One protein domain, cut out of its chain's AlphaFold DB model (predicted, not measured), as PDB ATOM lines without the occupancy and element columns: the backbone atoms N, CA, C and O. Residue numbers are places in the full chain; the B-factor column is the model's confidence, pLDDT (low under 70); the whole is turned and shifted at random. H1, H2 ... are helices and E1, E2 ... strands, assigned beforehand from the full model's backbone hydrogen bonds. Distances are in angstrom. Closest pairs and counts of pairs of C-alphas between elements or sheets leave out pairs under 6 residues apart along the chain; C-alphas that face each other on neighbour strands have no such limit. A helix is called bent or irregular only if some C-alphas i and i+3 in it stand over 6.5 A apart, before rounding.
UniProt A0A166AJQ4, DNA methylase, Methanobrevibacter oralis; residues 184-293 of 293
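AT A GLANCE: This is residues 184 to 293 of the 293 residues of the protein "DNA methylase" of Methanobrevibacter oralis (UniProt A0A166AJQ4). A strongly twisted sheet of five strands lies between helices: H2 and H3 pack side by side over one face, and H1 covers part of the other face, over E2 and E3. An arm without a named element, residues 184 to 197, leads in to H1 and adds to the length of the whole. The printed part has 110 residues with three named helices and five named strands, in the order H1 E1 E2 E3 H2 E4 H3 E5. The sheet is mixed, in the order E1 E2 E3 E4 E5, and the class is mixed, helices and strands. The whole is compact, with a radius of gyration of the C-alphas of 13.5 A and spans of 40 by 28 by 25 A.

IN THESE COORDINATES: H1, residues 198 to 208, begins with C-alpha 198 at (7.761, 53.264, 53.927) and is 15.2 A long from first to last C-alpha. E1, residues 219 to 222, E2, residues 225 to 228, and E3, residues 233 to 236, follow. H2, residues 243 to 253, is 16.2 A long; it is neither bent nor irregular, but only just: C-alphas 244 and 247 are 6.3 A apart. E4, residues 259 to 263, is 13.3 A long. H3, residues 271 to 282, is 16.4 A long and begins with C-alpha 271 at (-4.869, 41.906, 39.342). E5, residues 287 to 292, is 14.4 A long and ends with C-alpha 292 at (0.466, 41.390, 50.508).

HOW THE PARTS SIT: E1, E2 and E3 form a meander, each strand the antiparallel neighbour of the one before; E1 and E2 are a hairpin, with N 220 and O 227 2.9 A apart, and so are E2 and E3, with N 226 and O 235 2.9 A apart, within hydrogen-bond range. E3 and E4 are parallel, with N 234 and O 260 at 2.9 A, and E4 and E5 are parallel, with N 261 and O 289 at 3.0 A. E3, H2, E4 and E4, H3, E5 are strand-helix-strand units, two parallel neighbour strands with a helix between, each with a right-handed crossover. The sheet with helices on both faces makes three layers. H1 is on the sheet at a height of 9.7 A, over E2 and E3, slantwise to the strands at 35 degrees to E3 on the local plane; its closest C-alphas to E3 are those of Val 202 and Phe 235, 7.2 A apart. H2 and H3 are on the opposite face from H1. H3 has a height over the sheet of 10.3 A and runs along E5, at 5 degrees on the local plane; their closest C-alphas are those of Leu 282 and Lys 288, 6.2 A apart. H2 and H3 touch, closest at the C-alphas of Arg 243 and Ile 277, 5.8 A, at a shallow tilt of 25 degrees, the same way. In H1 and H3 every O i to N i+4 pair is within hydrogen-bond range; in H2, 5 of 7 are.

THE WHOLE: The C-alphas of Gln 184 and Asn 255, the two farthest apart, are 41.8 A apart. The printed part has no cut, and no link between named elements is long. Mean pLDDT of the printed part is 85.0, with residues 184 to 190 and 209 to 212 under 70.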
ATOM      1  N   GLN A 184     -18.758  46.539  51.447       57.09
ATOM      2  CA  GLN A 184     -18.081  46.571  50.140       57.09
ATOM      3  C   GLN A 184     -17.048  47.699  50.029       57.09
ATOM      4  O   GLN A 184     -15.984  47.497  49.453       57.09
ATOM      5  N   GLN A 185     -17.335  48.865  50.608       56.78
ATOM      6  CA  GLN A 185     -16.430  50.010  50.581       56.78
ATOM      7  C   GLN A 185     -15.298  49.846  51.606       56.78
ATOM      8  O   GLN A 185     -14.172  50.255  51.336       56.78
ATOM      9  N   SER A 186     -15.562  49.157  52.725       53.47
ATOM     10  CA  SER A 186     -14.555  48.819  53.745       53.47
ATOM     11  C   SER A 186     -13.479  47.824  53.276       53.47
ATOM     12  O   SER A 186     -12.391  47.795  53.842       53.47
ATOM     13  N   LEU A 187     -13.749  47.045  52.221       57.31
ATOM     14  CA  LEU A 187     -12.818  46.064  51.640       57.31
ATOM     15  C   LEU A 187     -11.788  46.679  50.674       57.31
ATOM     16  O   LEU A 187     -10.822  46.010  50.325       57.31
ATOM     17  N   ILE A 188     -11.999  47.924  50.227       55.47
ATOM     18  CA  ILE A 188     -11.174  48.615  49.209       55.47
ATOM     19  C   ILE A 188     -10.210  49.631  49.863       55.47
ATOM     20  O   ILE A 188      -9.417  50.288  49.191       55.47
ATOM     21  N   ILE A 189     -10.271  49.796  51.186       59.25
ATOM     22  CA  ILE A 189      -9.519  50.835  51.893       59.25
ATOM     23  C   ILE A 189      -8.034  50.465  51.938       59.25
ATOM     24  O   ILE A 189      -7.672  49.374  52.365       59.25
ATOM     25  N   ASP A 190      -7.168  51.409  51.551       65.81
ATOM     26  CA  ASP A 190      -5.725  51.310  51.785       65.81
ATOM     27  C   ASP A 190      -5.480  51.105  53.286       65.81
ATOM     28  O   ASP A 190      -5.818  51.971  54.105       65.81
ATOM     29  N   ASN A 191      -4.932  49.944  53.646       72.12
ATOM     30  CA  ASN A 191      -4.721  49.538  55.032       72.12
ATOM     31  C   ASN A 191      -3.589  50.316  55.710       72.12
ATOM     32  O   ASN A 191      -3.395  50.174  56.917       72.12
ATOM     33  N   ILE A 192      -2.868  51.163  54.975       80.19
ATOM     34  CA  ILE A 192      -1.793  52.003  55.497       80.19
ATOM     35  C   ILE A 192      -2.361  53.354  55.960       80.19
ATOM     36  O   ILE A 192      -3.200  53.975  55.299       80.19
ATOM     37  N   LYS A 193      -1.935  53.822  57.138       79.62
ATOM     38  CA  LYS A 193      -2.274  55.160  57.648       79.62
ATOM     39  C   LYS A 193      -1.544  56.251  56.865       79.62
ATOM     40  O   LYS A 193      -0.378  56.105  56.516       79.62
ATOM     41  N   GLU A 194      -2.218  57.379  56.660       78.00
ATOM     42  CA  GLU A 194      -1.624  58.555  56.018       78.00
ATOM     43  C   GLU A 194      -0.482  59.149  56.860       78.00
ATOM     44  O   GLU A 194      -0.498  59.082  58.092       78.00
ATOM     45  N   GLY A 195       0.519  59.726  56.185       78.38
ATOM     46  CA  GLY A 195       1.672  60.375  56.822       78.38
ATOM     47  C   GLY A 195       2.744  59.426  57.371       78.38
ATOM     48  O   GLY A 195       3.656  59.888  58.051       78.38
ATOM     49  N   ARG A 196       2.648  58.119  57.098       82.88
ATOM     50  CA  ARG A 196       3.653  57.116  57.489       82.88
ATOM     51  C   ARG A 196       4.708  56.932  56.407       82.88
ATOM     52  O   ARG A 196       4.378  56.940  55.222       82.88
ATOM     53  N   SER A 197       5.967  56.770  56.816       87.06
ATOM     54  CA  SER A 197       7.048  56.480  55.875       87.06
ATOM     55  C   SER A 197       7.075  54.991  55.527       87.06
ATOM     56  O   SER A 197       6.703  54.143  56.339       87.06
ATOM     57  N   ASN A 198       7.552  54.658  54.326       87.25
ATOM     58  CA  ASN A 198       7.761  53.264  53.927       87.25
ATOM     59  C   ASN A 198       8.738  52.541  54.869       87.25
ATOM     60  O   ASN A 198       8.565  51.356  55.141       87.25
ATOM     61  N   GLU A 199       9.721  53.258  55.416       88.12
ATOM     62  CA  GLU A 199      10.670  52.716  56.388       88.12
ATOM     63  C   GLU A 199       9.980  52.311  57.706       88.12
ATOM     64  O   GLU A 199      10.254  51.230  58.231       88.12
ATOM     65  N   ASP A 200       9.015  53.098  58.198       88.19
ATOM     66  CA  ASP A 200       8.233  52.741  59.394       88.19
ATOM     67  C   ASP A 200       7.453  51.435  59.188       88.19
ATOM     68  O   ASP A 200       7.391  50.588  60.084       88.19
ATOM     69  N   LEU A 201       6.876  51.252  57.993       87.25
ATOM     70  CA  LEU A 201       6.188  50.018  57.604       87.25
ATOM     71  C   LEU A 201       7.153  48.833  57.572       87.25
ATOM     72  O   LEU A 201       6.830  47.778  58.119       87.25
ATOM     73  N   VAL A 202       8.338  49.010  56.980       89.25
ATOM     74  CA  VAL A 202       9.389  47.983  56.952       89.25
ATOM     75  C   VAL A 202       9.737  47.543  58.374       89.25
ATOM     76  O   VAL A 202       9.668  46.348  58.665       89.25
ATOM     77  N   TYR A 203      10.025  48.479  59.285       88.94
ATOM     78  CA  TYR A 203      10.354  48.148  60.676       88.94
ATOM     79  C   TYR A 203       9.190  47.507  61.437       88.94
ATOM     80  O   TYR A 203       9.396  46.537  62.172       88.94
ATOM     81  N   GLU A 204       7.958  47.987  61.255       87.00
ATOM     82  CA  GLU A 204       6.791  47.372  61.892       87.00
ATOM     83  C   GLU A 204       6.577  45.933  61.414       87.00
ATOM     84  O   GLU A 204       6.279  45.053  62.225       87.00
ATOM     85  N   ILE A 205       6.750  45.664  60.120       83.81
ATOM     86  CA  ILE A 205       6.603  44.316  59.569       83.81
ATOM     87  C   ILE A 205       7.776  43.433  59.987       83.81
ATOM     88  O   ILE A 205       7.549  42.270  60.305       83.81
ATOM     89  N   MET A 206       9.006  43.949  60.062       86.19
ATOM     90  CA  MET A 206      10.138  43.198  60.621       86.19
ATOM     91  C   MET A 206       9.818  42.695  62.037       86.19
ATOM     92  O   MET A 206      10.012  41.510  62.315       86.19
ATOM     93  N   LEU A 207       9.237  43.560  62.879       84.50
ATOM     94  CA  LEU A 207       8.815  43.231  64.245       84.50
ATOM     95  C   LEU A 207       7.625  42.268  64.307       84.50
ATOM     96  O   LEU A 207       7.622  41.355  65.129       84.50
ATOM     97  N   LYS A 208       6.601  42.489  63.474       78.38
ATOM     98  CA  LYS A 208       5.356  41.701  63.477       78.38
ATOM     99  C   LYS A 208       5.451  40.385  62.727       78.38
ATOM    100  O   LYS A 208       4.627  39.507  62.971       78.38
ATOM    101  N   SER A 209       6.372  40.277  61.770       65.38
ATOM    102  CA  SER A 209       6.541  39.065  60.981       65.38
ATOM    103  C   SER A 209       6.683  37.889  61.935       65.38
ATOM    104  O   SER A 209       7.363  37.991  62.955       65.38
ATOM    105  N   GLU A 210       6.041  36.771  61.604       57.03
ATOM    106  CA  GLU A 210       5.890  35.573  62.452       57.03
ATOM    107  C   GLU A 210       7.229  34.957  62.927       57.03
ATOM    108  O   GLU A 210       7.260  33.988  63.679       57.03
ATOM    109  N   TYR A 211       8.350  35.536  62.490       55.72
ATOM    110  CA  TYR A 211       9.716  35.089  62.700       55.72
ATOM    111  C   TYR A 211      10.600  36.118  63.421       55.72
ATOM    112  O   TYR A 211      11.777  35.825  63.607       55.72
ATOM    113  N   GLY A 212      10.064  37.284  63.816       63.97
ATOM    114  CA  GLY A 212      10.753  38.268  64.663       63.97
ATOM    115  C   GLY A 212      12.144  38.641  64.150       63.97
ATOM    116  O   GLY A 212      13.152  38.294  64.763       63.97
ATOM    117  N   ILE A 213      12.206  39.307  62.995       78.38
ATOM    118  CA  ILE A 213      13.474  39.661  62.352       78.38
ATOM    119  C   ILE A 213      14.226  40.678  63.218       78.38
ATOM    120  O   ILE A 213      13.667  41.695  63.624       78.38
ATOM    121  N   ASP A 214      15.508  40.403  63.485       82.44
ATOM    122  CA  ASP A 214      16.366  41.265  64.301       82.44
ATOM    123  C   ASP A 214      16.485  42.666  63.665       82.44
ATOM    124  O   ASP A 214      16.849  42.822  62.496       82.44
ATOM    125  N   LEU A 215      16.196  43.704  64.454       85.62
ATOM    126  CA  LEU A 215      16.279  45.112  64.050       85.62
ATOM    127  C   LEU A 215      17.702  45.545  63.667       85.62
ATOM    128  O   LEU A 215      17.889  46.599  63.051       85.62
ATOM    129  N   THR A 216      18.712  44.754  64.033       85.94
ATOM    130  CA  THR A 216      20.114  44.996  63.680       85.94
ATOM    131  C   THR A 216      20.458  44.600  62.248       85.94
ATOM    132  O   THR A 216      21.527  44.981  61.771       85.94
ATOM    133  N   PHE A 217      19.573  43.903  61.525       87.81
ATOM    134  CA  PHE A 217      19.852  43.571  60.133       87.81
ATOM    135  C   PHE A 217      20.004  44.827  59.258       87.81
ATOM    136  O   PHE A 217      19.326  45.840  59.484       87.81
ATOM    137  N   PRO A 218      20.909  44.772  58.260       87.94
ATOM    138  CA  PRO A 218      21.060  45.848  57.299       87.94
ATOM    139  C   PRO A 218      19.800  45.948  56.441       87.94
ATOM    140  O   PRO A 218      19.190  44.928  56.097       87.94
ATOM    141  N   ILE A 219      19.444  47.186  56.114       90.25
ATOM    142  CA  ILE A 219      18.360  47.531  55.202       90.25
ATOM    143  C   ILE A 219      18.998  48.295  54.047       90.25
ATOM    144  O   ILE A 219      19.690  49.287  54.269       90.25
ATOM    145  N   GLU A 220      18.795  47.808  52.831       91.44
ATOM    146  CA  GLU A 220      19.236  48.452  51.595       91.44
ATOM    147  C   GLU A 220      18.008  48.912  50.814       91.44
ATOM    148  O   GLU A 220      17.082  48.129  50.613       91.44
ATOM    149  N   GLU A 221      18.000  50.162  50.359       91.75
ATOM    150  CA  GLU A 221      16.951  50.699  49.493       91.75
ATOM    151  C   GLU A 221      17.491  50.862  48.070       91.75
ATOM    152  O   GLU A 221      18.471  51.574  47.839       91.75
ATOM    153  N   ILE A 222      16.861  50.186  47.109       87.56
ATOM    154  CA  ILE A 222      17.194  50.268  45.684       87.56
ATOM    155  C   ILE A 222      15.886  50.431  44.917       87.56
ATOM    156  O   ILE A 222      15.035  49.552  44.981       87.56
ATOM    157  N   ASN A 223      15.725  51.540  44.188       84.81
ATOM    158  CA  ASN A 223      14.528  51.834  43.386       84.81
ATOM    159  C   ASN A 223      13.208  51.668  44.173       84.81
ATOM    160  O   ASN A 223      12.293  50.998  43.704       84.81
ATOM    161  N   ASN A 224      13.124  52.233  45.385       85.38
ATOM    162  CA  ASN A 224      11.983  52.099  46.310       85.38
ATOM    163  C   ASN A 224      11.665  50.653  46.756       85.38
ATOM    164  O   ASN A 224      10.598  50.380  47.318       85.38
ATOM    165  N   ILE A 225      12.583  49.711  46.524       91.31
ATOM    166  CA  ILE A 225      12.519  48.346  47.040       91.31
ATOM    167  C   ILE A 225      13.467  48.250  48.231       91.31
ATOM    168  O   ILE A 225      14.666  48.504  48.104       91.31
ATOM    169  N   TYR A 226      12.941  47.838  49.382       93.06
ATOM    170  CA  TYR A 226      13.735  47.646  50.594       93.06
ATOM    171  C   TYR A 226      14.142  46.181  50.719       93.06
ATOM    172  O   TYR A 226      13.293  45.294  50.702       93.06
ATOM    173  N   SER A 227      15.432  45.913  50.873       92.38
ATOM    174  CA  SER A 227      16.003  44.584  51.088       92.38
ATOM    175  C   SER A 227      16.588  44.499  52.492       92.38
ATOM    176  O   SER A 227      17.480  45.261  52.851       92.38
ATOM    177  N   VAL A 228      16.097  43.555  53.289       90.81
ATOM    178  CA  VAL A 228      16.510  43.326  54.675       90.81
ATOM    179  C   VAL A 228      17.287  42.018  54.771       90.81
ATOM    180  O   VAL A 228      16.852  40.977  54.266       90.81
ATOM    181  N   GLY A 229      18.438  42.063  55.446       87.31
ATOM    182  CA  GLY A 229      19.236  40.868  55.740       87.31
ATOM    183  C   GLY A 229      19.726  40.152  54.479       87.31
ATOM    184  O   GLY A 229      19.585  38.936  54.368       87.31
ATOM    185  N   PHE A 230      20.275  40.908  53.521       88.44
ATOM    186  CA  PHE A 230      20.814  40.390  52.254       88.44
ATOM    187  C   PHE A 230      19.773  39.661  51.384       88.44
ATOM    188  O   PHE A 230      20.063  38.630  50.774       88.44
ATOM    189  N   GLY A 231      18.548  40.195  51.336       87.38
ATOM    190  CA  GLY A 231      17.457  39.663  50.517       87.38
ATOM    191  C   GLY A 231      16.633  38.566  51.188       87.38
ATOM    192  O   GLY A 231      15.833  37.913  50.517       87.38
ATOM    193  N   ALA A 232      16.806  38.340  52.495       88.12
ATOM    194  CA  ALA A 232      15.959  37.427  53.263       88.12
ATOM    195  C   ALA A 232      14.503  37.920  53.329       88.12
ATOM    196  O   ALA A 232      13.565  37.124  53.239       88.12
ATOM    197  N   LEU A 233      14.311  39.236  53.424       89.56
ATOM    198  CA  LEU A 233      13.005  39.880  53.339       89.56
ATOM    199  C   LEU A 233      13.098  41.091  52.410       89.56
ATOM    200  O   LEU A 233      13.982  41.923  52.575       89.56
ATOM    201  N   VAL A 234      12.207  41.178  51.427       91.94
ATOM    202  CA  VAL A 234      12.191  42.254  50.431       91.94
ATOM    203  C   VAL A 234      10.812  42.900  50.402       91.94
ATOM    204  O   VAL A 234       9.810  42.192  50.355       91.94
ATOM    205  N   PHE A 235      10.754  44.226  50.406       91.62
ATOM    206  CA  PHE A 235       9.524  45.010  50.404       91.62
ATOM    207  C   PHE A 235       9.421  45.859  49.144       91.62
ATOM    208  O   PHE A 235      10.356  46.583  48.813       91.62
ATOM    209  N   CYS A 236       8.268  45.823  48.485       92.00
ATOM    210  CA  CYS A 236       7.913  46.734  47.404       92.00
ATOM    211  C   CYS A 236       6.597  47.430  47.774       92.00
ATOM    212  O   CYS A 236       5.524  46.823  47.739       92.00
ATOM    213  N   LEU A 237       6.702  48.691  48.198       88.25
ATOM    214  CA  LEU A 237       5.593  49.470  48.766       88.25
ATOM    215  C   LEU A 237       5.111  50.597  47.832       88.25
ATOM    216  O   LEU A 237       4.372  51.484  48.255       88.25
ATOM    217  N   ASP A 238       5.522  50.558  46.563       88.19
ATOM    218  CA  ASP A 238       5.144  51.537  45.543       88.19
ATOM    219  C   ASP A 238       3.660  51.452  45.153       88.19
ATOM    220  O   ASP A 238       3.012  50.418  45.284       88.19
ATOM    221  N   ASN A 239       3.124  52.548  44.603       86.25
ATOM    222  CA  ASN A 239       1.721  52.637  44.168       86.25
ATOM    223  C   ASN A 239       1.485  52.246  42.692       86.25
ATOM    224  O   ASN A 239       0.363  52.352  42.205       86.25
ATOM    225  N   ASN A 240       2.528  51.871  41.945       87.31
ATOM    226  CA  ASN A 240       2.416  51.518  40.525       87.31
ATOM    227  C   ASN A 240       3.309  50.320  40.181       87.31
ATOM    228  O   ASN A 240       4.256  50.410  39.399       87.31
ATOM    229  N   ILE A 241       3.007  49.190  40.808       90.06
ATOM    230  CA  ILE A 241       3.783  47.961  40.708       90.06
ATOM    231  C   ILE A 241       3.394  47.224  39.422       90.06
ATOM    232  O   ILE A 241       2.242  46.820  39.232       90.06
ATOM    233  N   THR A 242       4.375  47.041  38.539       90.69
ATOM    234  CA  THR A 242       4.252  46.327  37.258       90.69
ATOM    235  C   THR A 242       5.214  45.144  37.218       90.69
ATOM    236  O   THR A 242       6.030  44.955  38.111       90.69
ATOM    237  N   ARG A 243       5.177  44.315  36.172       88.69
ATOM    238  CA  ARG A 243       6.082  43.153  36.081       88.69
ATOM    239  C   ARG A 243       7.571  43.509  36.042       88.69
ATOM    240  O   ARG A 243       8.388  42.642  36.340       88.69
ATOM    241  N   GLU A 244       7.930  44.742  35.697       87.94
ATOM    242  CA  GLU A 244       9.322  45.187  35.535       87.94
ATOM    243  C   GLU A 244      10.135  45.038  36.832       87.94
ATOM    244  O   GLU A 244      11.296  44.630  36.794       87.94
ATOM    245  N   ILE A 245       9.486  45.217  37.987       89.44
ATOM    246  CA  ILE A 245      10.108  45.096  39.314       89.44
ATOM    247  C   ILE A 245      10.580  43.672  39.657       89.44
ATOM    248  O   ILE A 245      11.460  43.492  40.498       89.44
ATOM    249  N   THR A 246      10.049  42.631  38.997       88.75
ATOM    250  CA  THR A 246      10.427  41.232  39.292       88.75
ATOM    251  C   THR A 246      11.914  40.974  39.077       88.75
ATOM    252  O   THR A 246      12.539  40.275  39.875       88.75
ATOM    253  N   GLY A 247      12.501  41.563  38.031       89.31
ATOM    254  CA  GLY A 247      13.920  41.398  37.727       89.31
ATOM    255  C   GLY A 247      14.825  41.973  38.815       89.31
ATOM    256  O   GLY A 247      15.889  41.416  39.085       89.31
ATOM    257  N   GLU A 248      14.406  43.058  39.462       90.81
ATOM    258  CA  GLU A 248      15.150  43.689  40.555       90.81
ATOM    259  C   GLU A 248      15.045  42.871  41.841       90.81
ATOM    260  O   GLU A 248      16.065  42.536  42.441       90.81
ATOM    261  N   ILE A 249      13.840  42.416  42.190       91.62
ATOM    262  CA  ILE A 249      13.612  41.552  43.358       91.62
ATOM    263  C   ILE A 249      14.414  40.246  43.253       91.62
ATOM    264  O   ILE A 249      15.031  39.806  44.225       91.62
ATOM    265  N   ILE A 250      14.476  39.629  42.071       91.25
ATOM    266  CA  ILE A 250      15.274  38.409  41.866       91.25
ATOM    267  C   ILE A 250      16.773  38.680  42.073       91.25
ATOM    268  O   ILE A 250      17.479  37.842  42.636       91.25
ATOM    269  N   LYS A 251      17.280  39.853  41.668       91.31
ATOM    270  CA  LYS A 251      18.681  40.234  41.919       91.31
ATOM    271  C   LYS A 251      18.955  40.405  43.413       91.31
ATOM    272  O   LYS A 251      19.963  39.889  43.888       91.31
ATOM    273  N   LEU A 252      18.057  41.074  44.137       90.50
ATOM    274  CA  LEU A 252      18.197  41.336  45.575       90.50
ATOM    275  C   LEU A 252      18.132  40.055  46.412       90.50
ATOM    276  O   LEU A 252      18.862  39.904  47.385       90.50
ATOM    277  N   THR A 253      17.304  39.096  46.006       90.56
ATOM    278  CA  THR A 253      17.130  37.824  46.726       90.56
ATOM    279  C   THR A 253      18.230  36.800  46.438       90.56
ATOM    280  O   THR A 253      18.310  35.781  47.122       90.56
ATOM    281  N   LYS A 254      19.107  37.040  45.454       87.81
ATOM    282  CA  LYS A 254      20.069  36.051  44.933       87.81
ATOM    283  C   LYS A 254      20.982  35.431  45.997       87.81
ATOM    284  O   LYS A 254      21.341  34.263  45.880       87.81
ATOM    285  N   ASN A 255      21.365  36.211  47.006       84.38
ATOM    286  CA  ASN A 255      22.291  35.779  48.056       84.38
ATOM    287  C   ASN A 255      21.584  35.129  49.254       84.38
ATOM    288  O   ASN A 255      22.242  34.520  50.098       84.38
ATOM    289  N   ALA A 256      20.257  35.227  49.331       84.50
ATOM    290  CA  ALA A 256      19.476  34.629  50.395       84.50
ATOM    291  C   ALA A 256      19.097  33.183  50.049       84.50
ATOM    292  O   ALA A 256      18.631  32.870  48.953       84.50
ATOM    293  N   SER A 257      19.270  32.284  51.019       84.38
ATOM    294  CA  SER A 257      18.863  30.879  50.886       84.38
ATOM    295  C   SER A 257      17.341  30.717  50.865       84.38
ATOM    296  O   SER A 257      16.810  29.827  50.197       84.38
ATOM    297  N   LYS A 258      16.643  31.583  51.605       87.12
ATOM    298  CA  LYS A 258      15.189  31.705  51.642       87.12
ATOM    299  C   LYS A 258      14.828  33.182  51.700       87.12
ATOM    300  O   LYS A 258      15.310  33.892  52.578       87.12
ATOM    301  N   SER A 259      13.953  33.592  50.798       89.50
ATOM    302  CA  SER A 259      13.474  34.960  50.676       89.50
ATOM    303  C   SER A 259      11.966  35.023  50.804       89.50
ATOM    304  O   SER A 259      11.237  34.142  50.329       89.50
ATOM    305  N   ARG A 260      11.511  36.112  51.407       90.00
ATOM    306  CA  ARG A 260      10.110  36.509  51.458       90.00
ATOM    307  C   ARG A 260       9.963  37.856  50.786       90.00
ATOM    308  O   ARG A 260      10.813  38.725  50.964       90.00
ATOM    309  N   VAL A 261       8.895  38.015  50.023       91.75
ATOM    310  CA  VAL A 261       8.595  39.266  49.330       91.75
ATOM    311  C   VAL A 261       7.263  39.805  49.838       91.75
ATOM    312  O   VAL A 261       6.276  39.071  49.891       91.75
ATOM    313  N   VAL A 262       7.254  41.069  50.250       90.81
ATOM    314  CA  VAL A 262       6.096  41.769  50.809       90.81
ATOM    315  C   VAL A 262       5.728  42.917  49.882       90.81
ATOM    316  O   VAL A 262       6.582  43.716  49.500       90.81
ATOM    317  N   PHE A 263       4.452  42.999  49.536       90.94
ATOM    318  CA  PHE A 263       3.917  43.997  48.624       90.94
ATOM    319  C   PHE A 263       2.798  44.799  49.270       90.94
ATOM    320  O   PHE A 263       1.991  44.239  50.009       90.94
ATOM    321  N   LYS A 264       2.703  46.085  48.930       88.00
ATOM    322  CA  LYS A 264       1.488  46.865  49.178       88.00
ATOM    323  C   LYS A 264       0.382  46.384  48.238       88.00
ATOM    324  O   LYS A 264       0.547  46.450  47.020       88.00
ATOM    325  N   ASP A 265      -0.737  45.902  48.777       86.50
ATOM    326  CA  ASP A 265      -1.784  45.258  47.972       86.50
ATOM    327  C   ASP A 265      -2.450  46.223  46.982       86.50
ATOM    328  O   ASP A 265      -2.610  45.917  45.803       86.50
ATOM    329  N   SER A 266      -2.749  47.440  47.432       86.00
ATOM    330  CA  SER A 266      -3.296  48.505  46.583       86.00
ATOM    331  C   SER A 266      -2.269  49.118  45.623       86.00
ATOM    332  O   SER A 266      -2.627  49.957  44.801       86.00
ATOM    333  N   GLY A 267      -0.998  48.712  45.711       87.25
ATOM    334  CA  GLY A 267       0.078  49.208  44.860       87.25
ATOM    335  C   GLY A 267       0.147  48.554  43.479       87.25
ATOM    336  O   GLY A 267       0.806  49.078  42.581       87.25
ATOM    337  N   PHE A 268      -0.520  47.414  43.272       90.12
ATOM    338  CA  PHE A 268      -0.516  46.734  41.978       90.12
ATOM    339  C   PHE A 268      -1.320  47.497  40.926       90.12
ATOM    340  O   PHE A 268      -2.478  47.847  41.136       90.12
ATOM    341  N   LYS A 269      -0.735  47.663  39.733       90.81
ATOM    342  CA  LYS A 269      -1.417  48.305  38.599       90.81
ATOM    343  C   LYS A 269      -2.667  47.539  38.140       90.81
ATOM    344  O   LYS A 269      -3.614  48.144  37.640       90.81
ATOM    345  N   SER A 270      -2.661  46.209  38.266       89.94
ATOM    346  CA  SER A 270      -3.803  45.343  37.964       89.94
ATOM    347  C   SER A 270      -3.703  43.989  38.676       89.94
ATOM    348  O   SER A 270      -2.605  43.519  38.991       89.94
ATOM    349  N   ASP A 271      -4.836  43.295  38.840       89.19
ATOM    350  CA  ASP A 271      -4.869  41.906  39.342       89.19
ATOM    351  C   ASP A 271      -4.083  40.936  38.448       89.19
ATOM    352  O   ASP A 271      -3.515  39.936  38.908       89.19
ATOM    353  N   VAL A 272      -4.015  41.252  37.150       91.25
ATOM    354  CA  VAL A 272      -3.187  40.528  36.190       91.25
ATOM    355  C   VAL A 272      -1.717  40.702  36.560       91.25
ATOM    356  O   VAL A 272      -1.002  39.706  36.654       91.25
ATOM    357  N   ASP A 273      -1.250  41.924  36.812       91.69
ATOM    358  CA  ASP A 273       0.136  42.166  37.224       91.69
ATOM    359  C   ASP A 273       0.464  41.439  38.530       91.69
ATOM    360  O   ASP A 273       1.435  40.683  38.561       91.69
ATOM    361  N   LYS A 274      -0.398  41.545  39.548       92.19
ATOM    362  CA  LYS A 274      -0.254  40.828  40.827       92.19
ATOM    363  C   LYS A 274      -0.082  39.321  40.636       92.19
ATOM    364  O   LYS A 274       0.865  38.730  41.155       92.19
ATOM    365  N   THR A 275      -0.963  38.699  39.853       91.75
ATOM    366  CA  THR A 275      -0.926  37.248  39.599       91.75
ATOM    367  C   THR A 275       0.352  36.838  38.871       91.75
ATOM    368  O   THR A 275       0.999  35.864  39.248       91.75
ATOM    369  N   ASN A 276       0.755  37.601  37.854       91.56
ATOM    370  CA  ASN A 276       1.953  37.288  37.081       91.56
ATOM    371  C   ASN A 276       3.236  37.483  37.893       91.56
ATOM    372  O   ASN A 276       4.129  36.645  37.818       91.56
ATOM    373  N   ILE A 277       3.322  38.550  38.691       93.06
ATOM    374  CA  ILE A 277       4.453  38.796  39.594       93.06
ATOM    375  C   ILE A 277       4.561  37.653  40.605       93.06
ATOM    376  O   ILE A 277       5.636  37.075  40.751       93.06
ATOM    377  N   LYS A 278       3.451  37.273  41.251       93.69
ATOM    378  CA  LYS A 278       3.416  36.155  42.205       93.69
ATOM    379  C   LYS A 278       3.928  34.854  41.582       93.69
ATOM    380  O   LYS A 278       4.794  34.205  42.163       93.69
ATOM    381  N   GLU A 279       3.434  34.497  40.397       91.69
ATOM    382  CA  GLU A 279       3.867  33.293  39.675       91.69
ATOM    383  C   GLU A 279       5.359  33.321  39.321       91.69
ATOM    384  O   GLU A 279       6.061  32.330  39.517       91.69
ATOM    385  N   ILE A 280       5.867  34.451  38.822       91.56
ATOM    386  CA  ILE A 280       7.283  34.600  38.455       91.56
ATOM    387  C   ILE A 280       8.178  34.461  39.691       91.56
ATOM    388  O   ILE A 280       9.159  33.717  39.664       91.56
ATOM    389  N   LEU A 281       7.835  35.147  40.784       92.81
ATOM    390  CA  LEU A 281       8.656  35.152  41.991       92.81
ATOM    391  C   LEU A 281       8.660  33.778  42.671       92.81
ATOM    392  O   LEU A 281       9.737  33.267  42.958       92.81
ATOM    393  N   LEU A 282       7.504  33.127  42.840       91.81
ATOM    394  CA  LEU A 282       7.418  31.814  43.501       91.81
ATOM    395  C   LEU A 282       8.042  30.663  42.696       91.81
ATOM    396  O   LEU A 282       8.406  29.639  43.273       91.81
ATOM    397  N   ARG A 283       8.206  30.812  41.375       90.50
ATOM    398  CA  ARG A 283       8.994  29.869  40.556       90.50
ATOM    399  C   ARG A 283      10.497  29.987  40.793       90.50
ATOM    400  O   ARG A 283      11.245  29.089  40.408       90.50
ATOM    401  N   THR A 284      10.953  31.073  41.408       85.44
ATOM    402  CA  THR A 284      12.365  31.262  41.737       85.44
ATOM    403  C   THR A 284      12.689  30.470  43.002       85.44
ATOM    404  O   THR A 284      12.085  30.676  44.049       85.44
ATOM    405  N   ASN A 285      13.651  29.545  42.923       76.75
ATOM    406  CA  ASN A 285      13.895  28.540  43.968       76.75
ATOM    407  C   ASN A 285      14.121  29.095  45.387       76.75
ATOM    408  O   ASN A 285      13.825  28.392  46.357       76.75
ATOM    409  N   ASN A 286      14.660  30.304  45.523       87.56
ATOM    410  CA  ASN A 286      14.962  30.958  46.798       87.56
ATOM    411  C   ASN A 286      13.768  31.728  47.392       87.56
ATOM    412  O   ASN A 286      13.712  31.872  48.610       87.56
ATOM    413  N   ILE A 287      12.791  32.172  46.596       91.19
ATOM    414  CA  ILE A 287      11.621  32.912  47.094       91.19
ATOM    415  C   ILE A 287      10.540  31.913  47.505       91.19
ATOM    416  O   ILE A 287      10.043  31.140  46.689       91.19
ATOM    417  N   LYS A 288      10.192  31.895  48.794       88.38
ATOM    418  CA  LYS A 288       9.253  30.909  49.360       88.38
ATOM    419  C   LYS A 288       7.885  31.479  49.675       88.38
ATOM    420  O   LYS A 288       6.910  30.734  49.660       88.38
ATOM    421  N   GLU A 289       7.812  32.773  49.944       88.44
ATOM    422  CA  GLU A 289       6.582  33.417  50.382       88.44
ATOM    423  C   GLU A 289       6.378  34.727  49.635       88.44
ATOM    424  O   GLU A 289       7.310  35.515  49.463       88.44
ATOM    425  N   PHE A 290       5.132  34.938  49.220       91.00
ATOM    426  CA  PHE A 290       4.637  36.169  48.627       91.00
ATOM    427  C   PHE A 290       3.501  36.673  49.511       91.00
ATOM    428  O   PHE A 290       2.481  35.994  49.647       91.00
ATOM    429  N   ILE A 291       3.703  37.835  50.121       88.38
ATOM    430  CA  ILE A 291       2.807  38.427  51.113       88.38
ATOM    431  C   ILE A 291       2.328  39.774  50.578       88.38
ATOM    432  O   ILE A 291       3.098  40.522  49.978       88.38
ATOM    433  N   THR A 292       1.058  40.084  50.805       86.88
ATOM    434  CA  THR A 292       0.466  41.390  50.508       86.88
ATOM    435  C   THR A 292      -0.092  41.994  51.786       86.88
ATOM    436  O   THR A 292      -0.665  41.260  52.596       86.88
ATOM    437  N   ILE A 293       0.080  43.303  51.957       79.69
ATOM    438  CA  ILE A 293      -0.405  44.085  53.104       79.69
ATOM    439  C   ILE A 293      -1.291  45.247  52.669       79.69
ATOM    440  O   ILE A 293      -1.036  45.797  51.571       79.69
TER     441      ILE A 293